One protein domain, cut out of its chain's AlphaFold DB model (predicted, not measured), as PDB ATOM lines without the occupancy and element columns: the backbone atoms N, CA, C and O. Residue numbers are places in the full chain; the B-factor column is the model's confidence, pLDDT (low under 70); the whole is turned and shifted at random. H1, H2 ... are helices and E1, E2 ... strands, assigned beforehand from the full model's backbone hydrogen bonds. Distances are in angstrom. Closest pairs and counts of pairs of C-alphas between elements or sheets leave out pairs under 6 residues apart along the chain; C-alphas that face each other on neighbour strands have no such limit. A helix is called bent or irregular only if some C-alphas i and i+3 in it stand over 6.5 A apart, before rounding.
ATOM      1  N   PHE A   4     150.825 145.986 124.836       51.78
ATOM      2  CA  PHE A   4     149.974 145.620 125.970       51.78
ATOM      3  C   PHE A   4     149.705 144.131 125.993       51.78
ATOM      4  O   PHE A   4     149.716 143.483 124.957       51.78
ATOM      5  N   ARG A   5     149.393 143.589 127.168       50.44
ATOM      6  CA  ARG A   5     148.859 142.236 127.284       50.44
ATOM      7  C   ARG A   5     147.359 142.307 127.547       50.44
ATOM      8  O   ARG A   5     146.945 142.679 128.645       50.44
ATOM      9  N   SER A   6     146.558 141.914 126.561       46.69
ATOM     10  CA  SER A   6     145.117 141.713 126.733       46.69
ATOM     11  C   SER A   6     144.895 140.406 127.507       46.69
ATOM     12  O   SER A   6     145.345 139.332 127.098       46.69
ATOM     13  N   GLY A   7     144.313 140.499 128.703       42.69
ATOM     14  CA  GLY A   7     144.141 139.371 129.618       42.69
ATOM     15  C   GLY A   7     142.731 138.790 129.562       42.69
ATOM     16  O   GLY A   7     141.869 139.254 130.299       42.69
ATOM     17  N   HIS A   8     142.518 137.740 128.767       42.28
ATOM     18  CA  HIS A   8     141.371 136.840 128.923       42.28
ATOM     19  C   HIS A   8     141.850 135.465 129.416       42.28
ATOM     20  O   HIS A   8     142.710 134.823 128.812       42.28
ATOM     21  N   GLU A   9     141.329 135.046 130.569       48.06
ATOM     22  CA  GLU A   9     141.606 133.754 131.204       48.06
ATOM     23  C   GLU A   9     141.075 132.597 130.335       48.06
ATOM     24  O   GLU A   9     139.995 132.707 129.764       48.06
ATOM     25  N   HIS A  10     141.827 131.487 130.306       38.69
ATOM     26  CA  HIS A  10     141.709 130.273 129.469       38.69
ATOM     27  C   HIS A  10     142.586 130.237 128.206       38.69
ATOM     28  O   HIS A  10     142.133 130.489 127.101       38.69
ATOM     29  N   ARG A  11     143.846 129.800 128.387       46.72
ATOM     30  CA  ARG A  11     144.732 129.155 127.387       46.72
ATOM     31  C   ARG A  11     144.684 129.735 125.956       46.72
ATOM     32  O   ARG A  11     144.748 128.979 124.991       46.72
ATOM     33  N   GLN A  12     144.628 131.057 125.839       47.06
ATOM     34  CA  GLN A  12     144.643 131.794 124.581       47.06
ATOM     35  C   GLN A  12     145.934 132.621 124.517       47.06
ATOM     36  O   GLN A  12     146.420 133.116 125.535       47.06
ATOM     37  N   MET A  13     146.515 132.717 123.324       52.34
ATOM     38  CA  MET A  13     147.656 133.573 122.990       52.34
ATOM     39  C   MET A  13     147.485 134.967 123.622       52.34
ATOM     40  O   MET A  13     146.413 135.556 123.513       52.34
ATOM     41  N   SER A  14     148.509 135.485 124.303       64.69
ATOM     42  CA  SER A  14     148.486 136.859 124.810       64.69
ATOM     43  C   SER A  14     148.472 137.818 123.625       64.69
ATOM     44  O   SER A  14     149.506 137.986 122.977       64.69
ATOM     45  N   MET A  15     147.308 138.393 123.334       75.69
ATOM     46  CA  MET A  15     147.174 139.388 122.278       75.69
ATOM     47  C   MET A  15     147.654 140.748 122.769       75.69
ATOM     48  O   MET A  15     147.676 141.020 123.978       75.69
ATOM     49  N   VAL A  16     148.046 141.584 121.815       79.50
ATOM     50  CA  VAL A  16     148.692 142.858 122.074       79.50
ATOM     51  C   VAL A  16     148.048 143.991 121.307       79.50
ATOM     52  O   VAL A  16     147.768 143.846 120.125       79.50
ATOM     53  N   SER A  17     147.840 145.130 121.957       83.50
ATOM     54  CA  SER A  17     147.404 146.350 121.278       83.50
ATOM     55  C   SER A  17     148.585 147.289 121.040       83.50
ATOM     56  O   SER A  17     149.562 147.296 121.799       83.50
ATOM     57  N   ILE A  18     148.486 148.082 119.974       83.88
ATOM     58  CA  ILE A  18     149.448 149.128 119.625       83.88
ATOM     59  C   ILE A  18     148.868 150.470 120.077       83.88
ATOM     60  O   ILE A  18     147.789 150.860 119.643       83.88
ATOM     61  N   GLU A  19     149.598 151.192 120.930       86.56
ATOM     62  CA  GLU A  19     149.249 152.556 121.345       86.56
ATOM     63  C   GLU A  19     150.331 153.528 120.883       86.56
ATOM     64  O   GLU A  19     151.440 153.553 121.425       86.56
ATOM     65  N   PHE A  20     150.013 154.368 119.898       86.94
ATOM     66  CA  PHE A  20     150.982 155.335 119.376       86.94
ATOM     67  C   PHE A  20     151.371 156.405 120.390       86.94
ATOM     68  O   PHE A  20     152.479 156.920 120.341       86.94
ATOM     69  N   GLY A  21     150.505 156.695 121.359       86.62
ATOM     70  CA  GLY A  21     150.803 157.659 122.413       86.62
ATOM     71  C   GLY A  21     151.840 157.168 123.428       86.62
ATOM     72  O   GLY A  21     152.207 157.943 124.303       86.62
ATOM     73  N   LEU A  22     152.322 155.922 123.321       84.00
ATOM     74  CA  LEU A  22     153.498 155.417 124.044       84.00
ATOM     75  C   LEU A  22     154.752 155.349 123.165       84.00
ATOM     76  O   LEU A  22     155.735 154.697 123.519       84.00
ATOM     77  N   SER A  23     154.730 155.974 121.988       83.44
ATOM     78  CA  SER A  23     155.956 156.165 121.228       83.44
ATOM     79  C   SER A  23     156.921 157.071 121.984       83.44
ATOM     80  O   SER A  23     156.505 157.940 122.758       83.44
ATOM     81  N   GLU A  24     158.202 156.898 121.667       80.56
ATOM     82  CA  GLU A  24     159.262 157.821 122.059       80.56
ATOM     83  C   GLU A  24     158.895 159.267 121.712       80.56
ATOM     84  O   GLU A  24     158.092 159.502 120.796       80.56
ATOM     85  N   MET A  25     159.502 160.220 122.422       84.81
ATOM     86  CA  MET A  25     159.373 161.639 122.115       84.81
ATOM     87  C   MET A  25     159.786 161.912 120.663       84.81
ATOM     88  O   MET A  25     160.919 161.632 120.254       84.81
ATOM     89  N   LEU A  26     158.874 162.478 119.874       83.69
ATOM     90  CA  LEU A  26     159.139 162.795 118.471       83.69
ATOM     91  C   LEU A  26     159.676 164.216 118.329       83.69
ATOM     92  O   LEU A  26     158.997 165.109 117.830       83.69
ATOM     93  N   ASN A  27     160.918 164.427 118.750       78.56
ATOM     94  CA  ASN A  27     161.597 165.715 118.615       78.56
ATOM     95  C   ASN A  27     162.452 165.800 117.334       78.56
ATOM     96  O   ASN A  27     162.563 164.849 116.560       78.56
ATOM     97  N   SER A  28     163.109 166.941 117.124       72.81
ATOM     98  CA  SER A  28     163.981 167.184 115.965       72.81
ATOM     99  C   SER A  28     165.216 166.271 115.880       72.81
ATOM    100  O   SER A  28     165.858 166.224 114.832       72.81
ATOM    101  N   MET A  29     165.546 165.536 116.948       72.25
ATOM    102  CA  MET A  29     166.619 164.535 116.970       72.25
ATOM    103  C   MET A  29     166.118 163.119 116.654       72.25
ATOM    104  O   MET A  29     166.920 162.258 116.286       72.25
ATOM    105  N   ALA A  30     164.817 162.858 116.802       68.75
ATOM    106  CA  ALA A  30     164.243 161.539 116.587       68.75
ATOM    107  C   ALA A  30     164.293 161.137 115.102       68.75
ATOM    108  O   ALA A  30     164.256 161.965 114.189       68.75
ATOM    109  N   ILE A  31     164.339 159.830 114.833       70.12
ATOM    110  CA  ILE A  31     164.163 159.290 113.479       70.12
ATOM    111  C   ILE A  31     162.677 159.009 113.282       70.12
ATOM    112  O   ILE A  31     162.091 158.239 114.041       70.12
ATOM    113  N   LYS A  32     162.069 159.591 112.241       68.06
ATOM    114  CA  LYS A  32     160.652 159.366 111.935       68.06
ATOM    115  C   LYS A  32     160.392 157.873 111.670       68.06
ATOM    116  O   LYS A  32     160.923 157.342 110.689       68.06
ATOM    117  N   PRO A  33     159.575 157.191 112.493       65.62
ATOM    118  CA  PRO A  33     159.327 155.768 112.319       65.62
ATOM    119  C   PRO A  33     158.441 155.505 111.094       65.62
ATOM    120  O   PRO A  33     157.530 156.275 110.778       65.62
ATOM    121  N   LYS A  34     158.691 154.386 110.403       68.69
ATOM    122  CA  LYS A  34     157.792 153.861 109.368       68.69
ATOM    123  C   LYS A  34     156.705 153.025 110.038       68.69
ATOM    124  O   LYS A  34     156.961 151.918 110.488       68.69
ATOM    125  N   ILE A  35     155.504 153.587 110.112       70.50
ATOM    126  CA  ILE A  35     154.363 153.000 110.832       70.50
ATOM    127  C   ILE A  35     153.737 151.830 110.057       70.50
ATOM    128  O   ILE A  35     153.247 150.890 110.670       70.50
ATOM    129  N   SER A  36     153.788 151.869 108.720       68.75
ATOM    130  CA  SER A  36     153.114 150.915 107.823       68.75
ATOM    131  C   SER A  36     153.519 149.452 108.012       68.75
ATOM    132  O   SER A  36     152.775 148.568 107.604       68.75
ATOM    133  N   ASP A  37     154.673 149.202 108.632       72.12
ATOM    134  CA  ASP A  37     155.258 147.864 108.738       72.12
ATOM    135  C   ASP A  37     155.223 147.325 110.182       72.12
ATOM    136  O   ASP A  37     155.696 146.219 110.432       72.12
ATOM    137  N   LEU A  38     154.676 148.083 111.147       76.62
ATOM    138  CA  LEU A  38     154.743 147.741 112.576       76.62
ATOM    139  C   LEU A  38     153.916 146.505 112.935       76.62
ATOM    140  O   LEU A  38     154.405 145.624 113.636       76.62
ATOM    141  N   GLU A  39     152.685 146.411 112.436       80.81
ATOM    142  CA  GLU A  39     151.831 145.242 112.682       80.81
ATOM    143  C   GLU A  39     152.410 143.973 112.051       80.81
ATOM    144  O   GLU A  39     152.350 142.902 112.650       80.81
ATOM    145  N   ALA A  40     153.066 144.101 110.893       83.69
ATOM    146  CA  ALA A  40     153.704 142.984 110.196       83.69
ATOM    147  C   ALA A  40     154.893 142.377 110.967       83.69
ATOM    148  O   ALA A  40     155.343 141.282 110.633       83.69
ATOM    149  N   MET A  41     155.409 143.065 111.995       84.94
ATOM    150  CA  MET A  41     156.448 142.523 112.878       84.94
ATOM    151  C   MET A  41     155.902 141.487 113.868       84.94
ATOM    152  O   MET A  41     156.683 140.722 114.440       84.94
ATOM    153  N   PHE A  42     154.587 141.464 114.091       83.31
ATOM    154  CA  PHE A  42     153.951 140.521 114.997       83.31
ATOM    155  C   PHE A  42     153.479 139.267 114.248       83.31
ATOM    156  O   PHE A  42     153.012 139.358 113.112       83.31
ATOM    157  N   PRO A  43     153.568 138.079 114.875       87.56
ATOM    158  CA  PRO A  43     152.926 136.876 114.364       87.56
ATOM    159  C   PRO A  43     151.431 137.087 114.096       87.56
ATOM    160  O   PRO A  43     150.749 137.817 114.821       87.56
ATOM    161  N   GLU A  44     150.909 136.386 113.090       85.00
ATOM    162  CA  GLU A  44     149.481 136.393 112.777       85.00
ATOM    163  C   GLU A  44     148.646 136.011 114.015       85.00
ATOM    164  O   GLU A  44     148.949 135.049 114.724       85.00
ATOM    165  N   GLY A  45     147.603 136.798 114.296       84.00
ATOM    166  CA  GLY A  45     146.724 136.604 115.453       84.00
ATOM    167  C   GLY A  45     147.277 137.107 116.793       84.00
ATOM    168  O   GLY A  45     146.631 136.894 117.817       84.00
ATOM    169  N   MET A  46     148.450 137.756 116.819       86.38
ATOM    170  CA  MET A  46     149.000 138.345 118.046       86.38
ATOM    171  C   MET A  46     148.504 139.771 118.298       86.38
ATOM    172  O   MET A  46     148.419 140.167 119.454       86.38
ATOM    173  N   VAL A  47     148.164 140.539 117.261       85.69
ATOM    174  CA  VAL A  47     147.643 141.905 117.431       85.69
ATOM    175  C   VAL A  47     146.138 141.865 117.711       85.69
ATOM    176  O   VAL A  47     145.366 141.285 116.945       85.69
ATOM    177  N   ASP A  48     145.736 142.477 118.823       85.56
ATOM    178  CA  ASP A  48     144.349 142.666 119.240       85.56
ATOM    179  C   ASP A  48     143.763 143.885 118.518       85.56
ATOM    180  O   ASP A  48     144.102 145.029 118.827       85.56
ATOM    181  N   HIS A  49     142.896 143.628 117.541       84.12
ATOM    182  CA  HIS A  49     142.245 144.670 116.744       84.12
ATOM    183  C   HIS A  49     140.903 145.119 117.343       84.12
ATOM    184  O   HIS A  49     140.318 146.091 116.865       84.12
ATOM    185  N   ASP A  50     140.414 144.441 118.388       85.31
ATOM    186  CA  ASP A  50     139.162 144.799 119.064       85.31
ATOM    187  C   ASP A  50     139.381 145.919 120.100       85.31
ATOM    188  O   ASP A  50     138.433 146.542 120.597       85.31
ATOM    189  N   VAL A  51     140.644 146.217 120.421       81.00
ATOM    190  CA  VAL A  51     141.026 147.312 121.311       81.00
ATOM    191  C   VAL A  51     141.073 148.627 120.538       81.00
ATOM    192  O   VAL A  51     141.964 148.857 119.733       81.00
ATOM    193  N   ASP A  52     140.142 149.533 120.847       84.81
ATOM    194  CA  ASP A  52     140.191 150.926 120.376       84.81
ATOM    195  C   ASP A  52     141.288 151.724 121.118       84.81
ATOM    196  O   ASP A  52     141.118 151.986 122.326       84.81
ATOM    197  N   PRO A  53     142.383 152.115 120.429       85.31
ATOM    198  CA  PRO A  53     143.502 152.794 121.061       85.31
ATOM    199  C   PRO A  53     143.140 154.229 121.439       85.31
ATOM    200  O   PRO A  53     142.287 154.870 120.817       85.31
ATOM    201  N   VAL A  54     143.785 154.756 122.480       88.44
ATOM    202  CA  VAL A  54     143.591 156.159 122.891       88.44
ATOM    203  C   VAL A  54     144.209 157.095 121.853       88.44
ATOM    204  O   VAL A  54     143.598 158.098 121.492       88.44
ATOM    205  N   TYR A  55     145.390 156.738 121.340       88.12
ATOM    206  CA  TYR A  55     146.077 157.472 120.278       88.12
ATOM    207  C   TYR A  55     146.083 156.640 118.996       88.12
ATOM    208  O   TYR A  55     146.783 155.633 118.900       88.12
ATOM    209  N   LYS A  56     145.305 157.088 118.004       86.69
ATOM    210  CA  LYS A  56     145.155 156.433 116.688       86.69
ATOM    211  C   LYS A  56     146.249 156.802 115.692       86.69
ATOM    212  O   LYS A  56     146.420 156.126 114.686       86.69
ATOM    213  N   GLU A  57     146.983 157.865 115.984       86.62
ATOM    214  CA  GLU A  57     148.057 158.394 115.154       86.62
ATOM    215  C   GLU A  57     149.274 158.690 116.031       86.62
ATOM    216  O   GLU A  57     149.154 158.839 117.252       86.62
ATOM    217  N   MET A  58     150.449 158.779 115.406       85.12
ATOM    218  CA  MET A  58     151.662 159.221 116.095       85.12
ATOM    219  C   MET A  58     151.495 160.647 116.642       85.12
ATOM    220  O   MET A  58     150.800 161.456 116.016       85.12
ATOM    221  N   PRO A  59     152.155 160.983 117.768       85.94
ATOM    222  CA  PRO A  59     152.243 162.365 118.225       85.94
ATOM    223  C   PRO A  59     152.855 163.271 117.145       85.94
ATOM    224  O   PRO A  59     153.457 162.812 116.168       85.94
ATOM    225  N   GLN A  60     152.652 164.578 117.293       84.31
ATOM    226  CA  GLN A  60     153.198 165.550 116.350       84.31
ATOM    227  C   GLN A  60     154.727 165.615 116.453       84.31
ATOM    228  O   GLN A  60     155.312 165.298 117.484       84.31
ATOM    229  N   TRP A  61     155.367 166.000 115.348       83.06
ATOM    230  CA  TRP A  61     156.811 166.220 115.322       83.06
ATOM    231  C   TRP A  61     157.175 167.489 116.100       83.06
ATOM    232  O   TRP A  61     156.387 168.430 116.129       83.06
ATOM    233  N   GLU A  62     158.392 167.521 116.638       84.50
ATOM    234  CA  GLU A  62     158.935 168.617 117.458       84.50
ATOM    235  C   GLU A  62     158.254 168.795 118.817       84.50
ATOM    236  O   GLU A  62     158.301 169.874 119.398       84.50
ATOM    237  N   GLU A  63     157.684 167.712 119.338       84.00
ATOM    238  CA  GLU A  63     157.195 167.619 120.709       84.00
ATOM    239  C   GLU A  63     158.262 168.052 121.728       84.00
ATOM    240  O   GLU A  63     159.426 167.630 121.649       84.00
ATOM    241  N   THR A  64     157.858 168.876 122.699       85.62
ATOM    242  CA  THR A  64     158.709 169.216 123.844       85.62
ATOM    243  C   THR A  64     158.697 168.114 124.902       85.62
ATOM    244  O   THR A  64     157.832 167.239 124.938       85.62
ATOM    245  N   VAL A  65     159.664 168.179 125.814       81.69
ATOM    246  CA  VAL A  65     159.764 167.250 126.943       81.69
ATOM    247  C   VAL A  65     158.511 167.309 127.828       81.69
ATOM    248  O   VAL A  65     157.986 166.275 128.247       81.69
ATOM    249  N   GLU A  66     157.990 168.513 128.069       84.38
ATOM    250  CA  GLU A  66     156.768 168.729 128.841       84.38
ATOM    251  C   GLU A  66     155.546 168.127 128.139       84.38
ATOM    252  O   GLU A  66     154.778 167.401 128.770       84.38
ATOM    253  N   GLU A  67     155.394 168.360 126.832       86.62
ATOM    254  CA  GLU A  67     154.297 167.805 126.028       86.62
ATOM    255  C   GLU A  67     154.324 166.267 126.014       86.62
ATOM    256  O   GLU A  67     153.283 165.617 126.162       86.62
ATOM    257  N   CYS A  68     155.521 165.683 125.920       85.81
ATOM    258  CA  CYS A  68     155.727 164.242 126.011       85.81
ATOM    259  C   CYS A  68     155.333 163.691 127.373       85.81
ATOM    260  O   CYS A  68     154.550 162.741 127.474       85.81
ATOM    261  N   THR A  69     155.807 164.333 128.434       82.56
ATOM    262  CA  THR A  69     155.485 163.943 129.805       82.56
ATOM    263  C   THR A  69     153.978 163.995 130.053       82.56
ATOM    264  O   THR A  69     153.393 163.036 130.567       82.56
ATOM    265  N   GLU A  70     153.312 165.073 129.635       86.88
ATOM    266  CA  GLU A  70     151.859 165.212 129.743       86.88
ATOM    267  C   GLU A  70     151.116 164.134 128.948       86.88
ATOM    268  O   GLU A  70     150.163 163.535 129.465       86.88
ATOM    269  N   ARG A  71     151.573 163.824 127.728       90.25
ATOM    270  CA  ARG A  71     151.022 162.748 126.892       90.25
ATOM    271  C   ARG A  71     151.116 161.391 127.583       90.25
ATOM    272  O   ARG A  71     150.098 160.705 127.691       90.25
ATOM    273  N   PHE A  72     152.293 161.009 128.081       85.12
ATOM    274  CA  PHE A  72     152.485 159.732 128.778       85.12
ATOM    275  C   PHE A  72     151.607 159.640 130.033       85.12
ATOM    276  O   PHE A  72     150.904 158.643 130.224       85.12
ATOM    277  N   LEU A  73     151.583 160.690 130.861       84.50
ATOM    278  CA  LEU A  73     150.769 160.724 132.080       84.50
ATOM    279  C   LEU A  73     149.268 160.632 131.777       84.50
ATOM    280  O   LEU A  73     148.551 159.865 132.427       84.50
ATOM    281  N   SER A  74     148.790 161.394 130.792       88.31
ATOM    282  CA  SER A  74     147.392 161.382 130.354       88.31
ATOM    283  C   SER A  74     146.986 160.014 129.802       88.31
ATOM    284  O   SER A  74     145.923 159.480 130.141       88.31
ATOM    285  N   LEU A  75     147.863 159.396 129.008       88.12
ATOM    286  CA  LEU A  75     147.619 158.093 128.410       88.12
ATOM    287  C   LEU A  75     147.547 156.976 129.453       88.12
ATOM    288  O   LEU A  75     146.568 156.228 129.470       88.12
ATOM    289  N   VAL A  76     148.526 156.886 130.359       83.94
ATOM    290  CA  VAL A  76     148.535 155.874 131.432       83.94
ATOM    291  C   VAL A  76     147.285 156.001 132.308       83.94
ATOM    292  O   VAL A  76     146.637 154.994 132.603       83.94
ATOM    293  N   LYS A  77     146.885 157.232 132.661       84.69
ATOM    294  CA  LYS A  77     145.631 157.491 133.393       84.69
ATOM    295  C   LYS A  77     144.410 156.993 132.619       84.69
ATOM    296  O   LYS A  77     143.621 156.221 133.161       84.69
ATOM    297  N   THR A  78     144.298 157.361 131.343       87.56
ATOM    298  CA  THR A  78     143.158 156.989 130.489       87.56
ATOM    299  C   THR A  78     143.039 155.475 130.314       87.56
ATOM    300  O   THR A  78     141.945 154.917 130.400       87.56
ATOM    301  N   LEU A  79     144.155 154.782 130.083       84.12
ATOM    302  CA  LEU A  79     144.167 153.327 129.924       84.12
ATOM    303  C   LEU A  79     143.785 152.608 131.223       84.12
ATOM    304  O   LEU A  79     143.002 151.652 131.195       84.12
ATOM    305  N   ALA A  80     144.264 153.112 132.361       81.56
ATOM    306  CA  ALA A  80     143.883 152.587 133.663       81.56
ATOM    307  C   ALA A  80     142.399 152.828 133.971       81.56
ATOM    308  O   ALA A  80     141.753 151.957 134.556       81.56
ATOM    309  N   ASP A  81     141.838 153.975 133.571       82.94
ATOM    310  CA  ASP A  81     140.410 154.300 133.727       82.94
ATOM    311  C   ASP A  81     139.517 153.422 132.855       82.94
ATOM    312  O   ASP A  81     138.445 153.002 133.287       82.94
ATOM    313  N   LYS A  82     139.986 153.064 131.656       81.31
ATOM    314  CA  LYS A  82     139.312 152.084 130.796       81.31
ATOM    315  C   LYS A  82     139.351 150.659 131.377       81.31
ATOM    316  O   LYS A  82     138.635 149.799 130.869       81.31
ATOM    317  N   GLY A  83     140.175 150.394 132.398       69.12
ATOM    318  CA  GLY A  83     140.335 149.073 133.014       69.12
ATOM    319  C   GLY A  83     141.002 148.039 132.099       69.12
ATOM    320  O   GLY A  83     140.850 146.840 132.327       69.12
ATOM    321  N   ARG A  84     141.702 148.487 131.045       60.12
ATOM    322  CA  ARG A  84     142.128 147.637 129.915       60.12
ATOM    323  C   ARG A  84     143.535 147.048 130.026       60.12
ATOM    324  O   ARG A  84     143.927 146.290 129.148       60.12
ATOM    325  N   SER A  85     144.283 147.309 131.096       54.91
ATOM    326  CA  SER A  85     145.632 146.745 131.239       54.91
ATOM    327  C   SER A  85     146.098 146.694 132.685       54.91
ATOM    328  O   SER A  85     145.974 147.668 133.430       54.91
ATOM    329  N   LYS A  86     146.641 145.532 133.068       52.69
ATOM    330  CA  LYS A  86     147.327 145.314 134.350       52.69
ATOM    331  C   LYS A  86     148.834 145.590 134.253       52.69
ATOM    332  O   LYS A  86     149.419 145.970 135.256       52.69
ATOM    333  N   ASP A  87     149.402 145.519 133.046       55.16
ATOM    334  CA  ASP A  87     150.836 145.683 132.794       55.16
ATOM    335  C   ASP A  87     151.061 146.740 131.694       55.16
ATOM    336  O   ASP A  87     150.518 146.616 130.593       55.16
ATOM    337  N   TYR A  88     151.850 147.778 131.991       56.09
ATOM    338  CA  TYR A  88     152.241 148.844 131.058       56.09
ATOM    339  C   TYR A  88     153.747 148.748 130.806       56.09
ATOM    340  O   TYR A  88     154.522 148.769 131.759       56.09
ATOM    341  N   ILE A  89     154.181 148.667 129.544       51.28
ATOM    342  CA  ILE A  89     155.612 148.691 129.188       51.28
ATOM    343  C   ILE A  89     155.946 150.065 128.610       51.28
ATOM    344  O   ILE A  89     156.005 150.231 127.398       51.28
ATOM    345  N   CYS A  90     156.111 151.090 129.436       49.94
ATOM    346  CA  CYS A  90     156.501 152.406 128.926       49.94
ATOM    347  C   CYS A  90     157.989 152.418 128.544       49.94
ATOM    348  O   CYS A  90     158.833 152.058 129.358       49.94
ATOM    349  N   ASN A  91     158.301 152.892 127.337       51.94
ATOM    350  CA  ASN A  91     159.634 153.384 127.003       51.94
ATOM    351  C   ASN A  91     159.552 154.911 127.046       51.94
ATOM    352  O   ASN A  91     158.910 155.489 126.172       51.94
ATOM    353  N   HIS A  92     160.117 155.538 128.075       48.59
ATOM    354  CA  HIS A  92     160.403 156.971 128.056       48.59
ATOM    355  C   HIS A  92     161.432 157.342 129.126       48.59
ATOM    356  O   HIS A  92     161.363 156.845 130.254       48.59
ATOM    357  N   GLU A  93     162.333 158.257 128.780       45.19
ATOM    358  CA  GLU A  93     163.179 158.999 129.712       45.19
ATOM    359  C   GLU A  93     162.595 160.405 129.888       45.19
ATOM    360  O   GLU A  93     162.765 161.234 129.004       45.19
ATOM    361  N   ASP A  94     161.902 160.671 131.006       44.06
ATOM    362  CA  ASP A  94     162.002 161.987 131.664       44.06
ATOM    363  C   ASP A  94     161.502 161.967 133.121       44.06
ATOM    364  O   ASP A  94     160.338 162.183 133.457       44.06
ATOM    365  N   VAL A  95     162.447 161.648 133.995       43.41
ATOM    366  CA  VAL A  95     162.577 162.097 135.386       43.41
ATOM    367  C   VAL A  95     164.080 162.410 135.513       43.41
ATOM    368  O   VAL A  95     164.841 162.021 134.631       43.41
ATOM    369  N   ASP A  96     164.550 163.072 136.573       49.78
ATOM    370  CA  ASP A  96     165.983 163.231 136.907       49.78
ATOM    371  C   ASP A  96     166.630 161.843 137.206       49.78
ATOM    372  O   ASP A  96     167.077 161.525 138.311       49.78
ATOM    373  N   VAL A  97     166.573 160.942 136.230       53.22
ATOM    374  CA  VAL A  97     166.960 159.540 136.214       53.22
ATOM    375  C   VAL A  97     168.245 159.491 135.425       53.22
ATOM    376  O   VAL A  97     168.287 159.766 134.234       53.22
ATOM    377  N   TYR A  98     169.314 159.180 136.138       48.66
ATOM    378  CA  TYR A  98     170.653 159.146 135.578       48.66
ATOM    379  C   TYR A  98     170.863 157.934 134.664       48.66
ATOM    380  O   TYR A  98     171.721 157.957 133.785       48.66
ATOM    381  N   GLU A  99     170.118 156.853 134.906       57.91
ATOM    382  CA  GLU A  99     170.264 155.594 134.183       57.91
ATOM    383  C   GLU A  99     168.951 154.796 134.241       57.91
ATOM    384  O   GLU A  99     168.435 154.506 135.329       57.91
ATOM    385  N   VAL A 100     168.436 154.425 133.068       66.50
ATOM    386  CA  VAL A 100     167.371 153.431 132.896       66.50
ATOM    387  C   VAL A 100     167.990 152.197 132.247       66.50
ATOM    388  O   VAL A 100     168.486 152.244 131.122       66.50
ATOM    389  N   GLU A 101     167.995 151.078 132.963       76.19
ATOM    390  CA  GLU A 101     168.487 149.807 132.439       76.19
ATOM    391  C   GLU A 101     167.514 149.230 131.400       76.19
ATOM    392  O   GLU A 101     166.309 149.495 131.398       76.19
ATOM    393  N   TYR A 102     168.031 148.390 130.505       72.19
ATOM    394  CA  TYR A 102     167.185 147.653 129.572       72.19
ATOM    395  C   TYR A 102     166.149 146.815 130.339       72.19
ATOM    396  O   TYR A 102     166.506 146.068 131.249       72.19
ATOM    397  N   CYS A 103     164.873 146.928 129.953       78.06
ATOM    398  CA  CYS A 103     163.731 146.333 130.661       78.06
ATOM    399  C   CYS A 103     163.521 146.846 132.097       78.06
ATOM    400  O   CYS A 103     162.952 146.127 132.923       78.06
ATOM    401  N   ALA A 104     163.928 148.082 132.393       78.38
ATOM    402  CA  ALA A 104     163.490 148.758 133.605       78.38
ATOM    403  C   ALA A 104     161.957 148.811 133.686       78.38
ATOM    404  O   ALA A 104     161.257 148.922 132.677       78.38
ATOM    405  N   CYS A 105     161.430 148.720 134.902       78.75
ATOM    406  CA  CYS A 105     159.996 148.705 135.141       78.75
ATOM    407  C   CYS A 105     159.636 149.410 136.447       78.75
ATOM    408  O   CYS A 105     160.435 149.479 137.385       78.75
ATOM    409  N   ALA A 106     158.405 149.914 136.505       82.00
ATOM    410  CA  ALA A 106     157.802 150.480 137.699       82.00
ATOM    411  C   ALA A 106     156.400 149.896 137.886       82.00
ATOM    412  O   ALA A 106     155.632 149.767 136.932       82.00
ATOM    413  N   GLU A 107     156.072 149.554 139.125       81.62
ATOM    414  CA  GLU A 107     154.746 149.108 139.526       81.62
ATOM    415  C   GLU A 107     154.008 150.280 140.172       81.62
ATOM    416  O   GLU A 107     154.475 150.870 141.153       81.62
ATOM    417  N   LEU A 108     152.850 150.620 139.603       83.06
ATOM    418  CA  LEU A 108     152.019 151.736 140.032       83.06
ATOM    419  C   LEU A 108     150.713 151.226 140.636       83.06
ATOM    420  O   LEU A 108     150.043 150.361 140.069       83.06
ATOM    421  N   ARG A 109     150.299 151.820 141.754       84.44
ATOM    422  CA  ARG A 109     149.012 151.553 142.403       84.44
ATOM    423  C   ARG A 109     148.235 152.846 142.554       84.44
ATOM    424  O   ARG A 109     148.808 153.870 142.885       84.44
ATOM    425  N   ARG A 110     146.917 152.800 142.382       85.19
ATOM    426  CA  ARG A 110     146.031 153.923 142.708       85.19
ATOM    427  C   ARG A 110     144.814 153.447 143.475       85.19
ATOM    428  O   ARG A 110     144.382 152.302 143.320       85.19
ATOM    429  N   GLN A 111     144.236 154.334 144.271       85.69
ATOM    430  CA  GLN A 111     142.961 154.070 144.921       85.69
ATOM    431  C   GLN A 111     141.811 154.335 143.945       85.69
ATOM    432  O   GLN A 111     141.799 155.345 143.247       85.69
ATOM    433  N   VAL A 112     140.822 153.444 143.918       84.44
ATOM    434  CA  VAL A 112     139.586 153.632 143.152       84.44
ATOM    435  C   VAL A 112     138.417 153.572 144.126       84.44
ATOM    436  O   VAL A 112     138.211 152.560 144.794       84.44
ATOM    437  N   LEU A 113     137.680 154.674 144.241       83.12
ATOM    438  CA  LEU A 113     136.498 154.789 145.087       83.12
ATOM    439  C   LEU A 113     135.251 154.756 144.208       83.12
ATOM    440  O   LEU A 113     135.086 155.595 143.324       83.12
ATOM    441  N   SER A 114     134.366 153.798 144.463       80.88
ATOM    442  CA  SER A 114     133.050 153.731 143.828       80.88
ATOM    443  C   SER A 114     132.014 154.307 144.786       80.88
ATOM    444  O   SER A 114     131.826 153.768 145.878       80.88
ATOM    445  N   GLN A 115     131.332 155.379 144.386       77.00
ATOM    446  CA  GLN A 115     130.285 156.009 145.187       77.00
ATOM    447  C   GLN A 115     129.096 156.385 144.293       77.00
ATOM    448  O   GLN A 115     129.262 157.099 143.311       77.00
ATOM    449  N   GLU A 116     127.906 155.871 144.628       67.69
ATOM    450  CA  GLU A 116     126.602 156.235 144.035       67.69
ATOM    451  C   GLU A 116     126.603 156.446 142.504       67.69
ATOM    452  O   GLU A 116     126.153 157.465 141.990       67.69
ATOM    453  N   GLY A 117     127.122 155.469 141.753       70.44
ATOM    454  CA  GLY A 117     127.112 155.491 140.283       70.44
ATOM    455  C   GLY A 117     128.253 156.281 139.632       70.44
ATOM    456  O   GLY A 117     128.336 156.308 138.407       70.44
ATOM    457  N   SER A 118     129.158 156.867 140.420       71.75
ATOM    458  CA  SER A 118     130.401 157.475 139.944       71.75
ATOM    459  C   SER A 118     131.620 156.733 140.488       71.75
ATOM    460  O   SER A 118     131.652 156.293 141.639       71.75
ATOM    461  N   THR A 119     132.643 156.596 139.647       77.88
ATOM    462  CA  THR A 119     133.947 156.059 140.043       77.88
ATOM    463  C   THR A 119     134.948 157.204 140.076       77.88
ATOM    464  O   THR A 119     135.178 157.852 139.058       77.88
ATOM    465  N   LYS A 120     135.551 157.454 141.241       81.12
ATOM    466  CA  LYS A 120     136.633 158.426 141.408       81.12
ATOM    467  C   LYS A 120     137.952 157.684 141.588       81.12
ATOM    468  O   LYS A 120     138.145 156.986 142.586       81.12
ATOM    469  N   ALA A 121     138.857 157.841 140.629       84.69
ATOM    470  CA  ALA A 121     140.231 157.373 140.743       84.69
ATOM    471  C   ALA A 121     141.096 158.444 141.428       84.69
ATOM    472  O   ALA A 121     140.974 159.632 141.129       84.69
ATOM    473  N   GLY A 122     141.927 158.021 142.379       83.56
ATOM    474  CA  GLY A 122     142.989 158.839 142.960       83.56
ATOM    475  C   GLY A 122     144.259 158.817 142.108       83.56
ATOM    476  O   GLY A 122     144.310 158.168 141.058       83.56
ATOM    477  N   ASP A 123     145.290 159.506 142.588       84.81
ATOM    478  CA  ASP A 123     146.602 159.531 141.946       84.81
ATOM    479  C   ASP A 123     147.341 158.190 142.068       84.81
ATOM    480  O   ASP A 123     147.002 157.331 142.890       84.81
ATOM    481  N   PHE A 124     148.350 158.007 141.214       82.62
ATOM    482  CA  PHE A 124     149.221 156.839 141.244       82.62
ATOM    483  C   PHE A 124     150.351 157.005 142.262       82.62
ATOM    484  O   PHE A 124     150.989 158.050 142.353       82.62
ATOM    485  N   GLU A 125     150.639 155.919 142.963       84.75
ATOM    486  CA  GLU A 125     151.767 155.724 143.861       84.75
ATOM    487  C   GLU A 125     152.697 154.667 143.259       84.75
ATOM    488  O   GLU A 125     152.233 153.616 142.807       84.75
ATOM    489  N   VAL A 126     154.009 154.906 143.289       82.75
ATOM    490  CA  VAL A 126     155.005 153.882 142.941       82.75
ATOM    491  C   VAL A 126     155.141 152.924 144.122       82.75
ATOM    492  O   VAL A 126     155.498 153.345 145.222       82.75
ATOM    493  N   ILE A 127     154.866 151.639 143.902       87.00
ATOM    494  CA  ILE A 127     154.967 150.597 144.940       87.00
ATOM    495  C   ILE A 127     156.138 149.636 144.716       87.00
ATOM    496  O   ILE A 127     156.546 148.944 145.647       87.00
ATOM    497  N   GLY A 128     156.720 149.634 143.516       83.44
ATOM    498  CA  GLY A 128     157.884 148.829 143.163       83.44
ATOM    499  C   GLY A 128     158.589 149.381 141.928       83.44
ATOM    500  O   GLY A 128     157.980 150.079 141.121       83.44
ATOM    501  N   GLN A 129     159.880 149.086 141.791       85.25
ATOM    502  CA  GLN A 129     160.667 149.441 140.611       85.25
ATOM    503  C   GLN A 129     161.888 148.533 140.455       85.25
ATOM    504  O   GLN A 129     162.420 148.026 141.447       85.25
ATOM    505  N   ALA A 130     162.362 148.379 139.222       83.81
ATOM    506  CA  ALA A 130     163.616 147.713 138.890       83.81
ATOM    507  C   ALA A 130     164.303 148.438 137.726       83.81
ATOM    508  O   ALA A 130     163.632 148.906 136.810       83.81
ATOM    509  N   GLY A 131     165.635 148.534 137.760       80.06
ATOM    510  CA  GLY A 131     166.423 149.117 136.667       80.06
ATOM    511  C   GLY A 131     166.315 150.641 136.506       80.06
ATOM    512  O   GLY A 131     166.822 151.166 135.525       80.06
ATOM    513  N   ILE A 132     165.681 151.361 137.441       79.25
ATOM    514  CA  ILE A 132     165.553 152.829 137.416       79.25
ATOM    515  C   ILE A 132     166.464 153.430 138.493       79.25
ATOM    516  O   ILE A 132     166.327 153.097 139.676       79.25
ATOM    517  N   LYS A 133     167.392 154.317 138.108       76.19
ATOM    518  CA  LYS A 133     168.300 155.013 139.038       76.19
ATOM    519  C   LYS A 133     168.108 156.524 138.971       76.19
ATOM    520  O   LYS A 133     168.389 157.153 137.958       76.19
ATOM    521  N   TYR A 134     167.704 157.123 140.084       74.56
ATOM    522  CA  TYR A 134     167.538 158.572 140.203       74.56
ATOM    523  C   TYR A 134     168.842 159.277 140.563       74.56
ATOM    524  O   TYR A 134     169.669 158.750 141.317       74.56
ATOM    525  N   HIS A 135     168.992 160.516 140.106       59.72
ATOM    526  CA  HIS A 135     169.951 161.437 140.688       59.72
ATOM    527  C   HIS A 135     169.624 161.641 142.173       59.72
ATOM    528  O   HIS A 135     168.503 161.975 142.555       59.72
TER     529      HIS A 135
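This is residues 4 to 135 of the 148 residues of an uncharacterized protein of Brassica oleracea (UniProt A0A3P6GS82). A long stretch of loops, residues 4 to 64, forms one side of the domain, and a long, bent two-stranded hairpin of E1 and E2 forms the opposite side. The single helix H1 runs between them, meeting the hairpin loosely near its last residues, and the link of residues 82 to 96 leads from there back to the start of the hairpin. The printed part has 132 residues, with one named helix and two named strands in the order H1, E1, E2. The sheet is antiparallel and the class is mixed, helices and strands, with under half of the residues, 53, in named elements. The whole is compact, with a radius of gyration of the C-alphas of 16.4 A and spans of 48 by 42 by 27 A.

After residues 4 to 64 comes H1, residues 65 to 81, in which every O i to N i+4 pair is within hydrogen-bond range. E1, residues 97 to 115, and E2, residues 118 to 134, are antiparallel neighbours and a hairpin, with 162 degrees between their directions. N 105 and O 130 are 2.9 A apart, and N 120 and O 113 are 2.8 A apart, both within hydrogen-bond range. E1 bends by 105 degrees at residue 101, and E2 bends by 97 degrees at residue 131. The closest C-alphas of H1 and E2 are those of Asp 81 and Ala 121, 7.7 A apart.

H1 begins with C-alpha 65 at (159.764, 167.250, 126.943) and is 24.3 A long from first to last C-alpha. E1 is 37.9 A long. E2 is 37.2 A long and ends with C-alpha 134 at (167.538, 158.572, 140.203).

The two C-alphas farthest apart, those of Met 29 and Glu 116, are 49.0 A apart. The printed part has no cut. The link from H1 to E1 is long, and the link from E1 to E2 is tight. The mean pLDDT of the printed part is 74.8, with 36 residues under 70, among them residues 4 to 14 and 83 to 100.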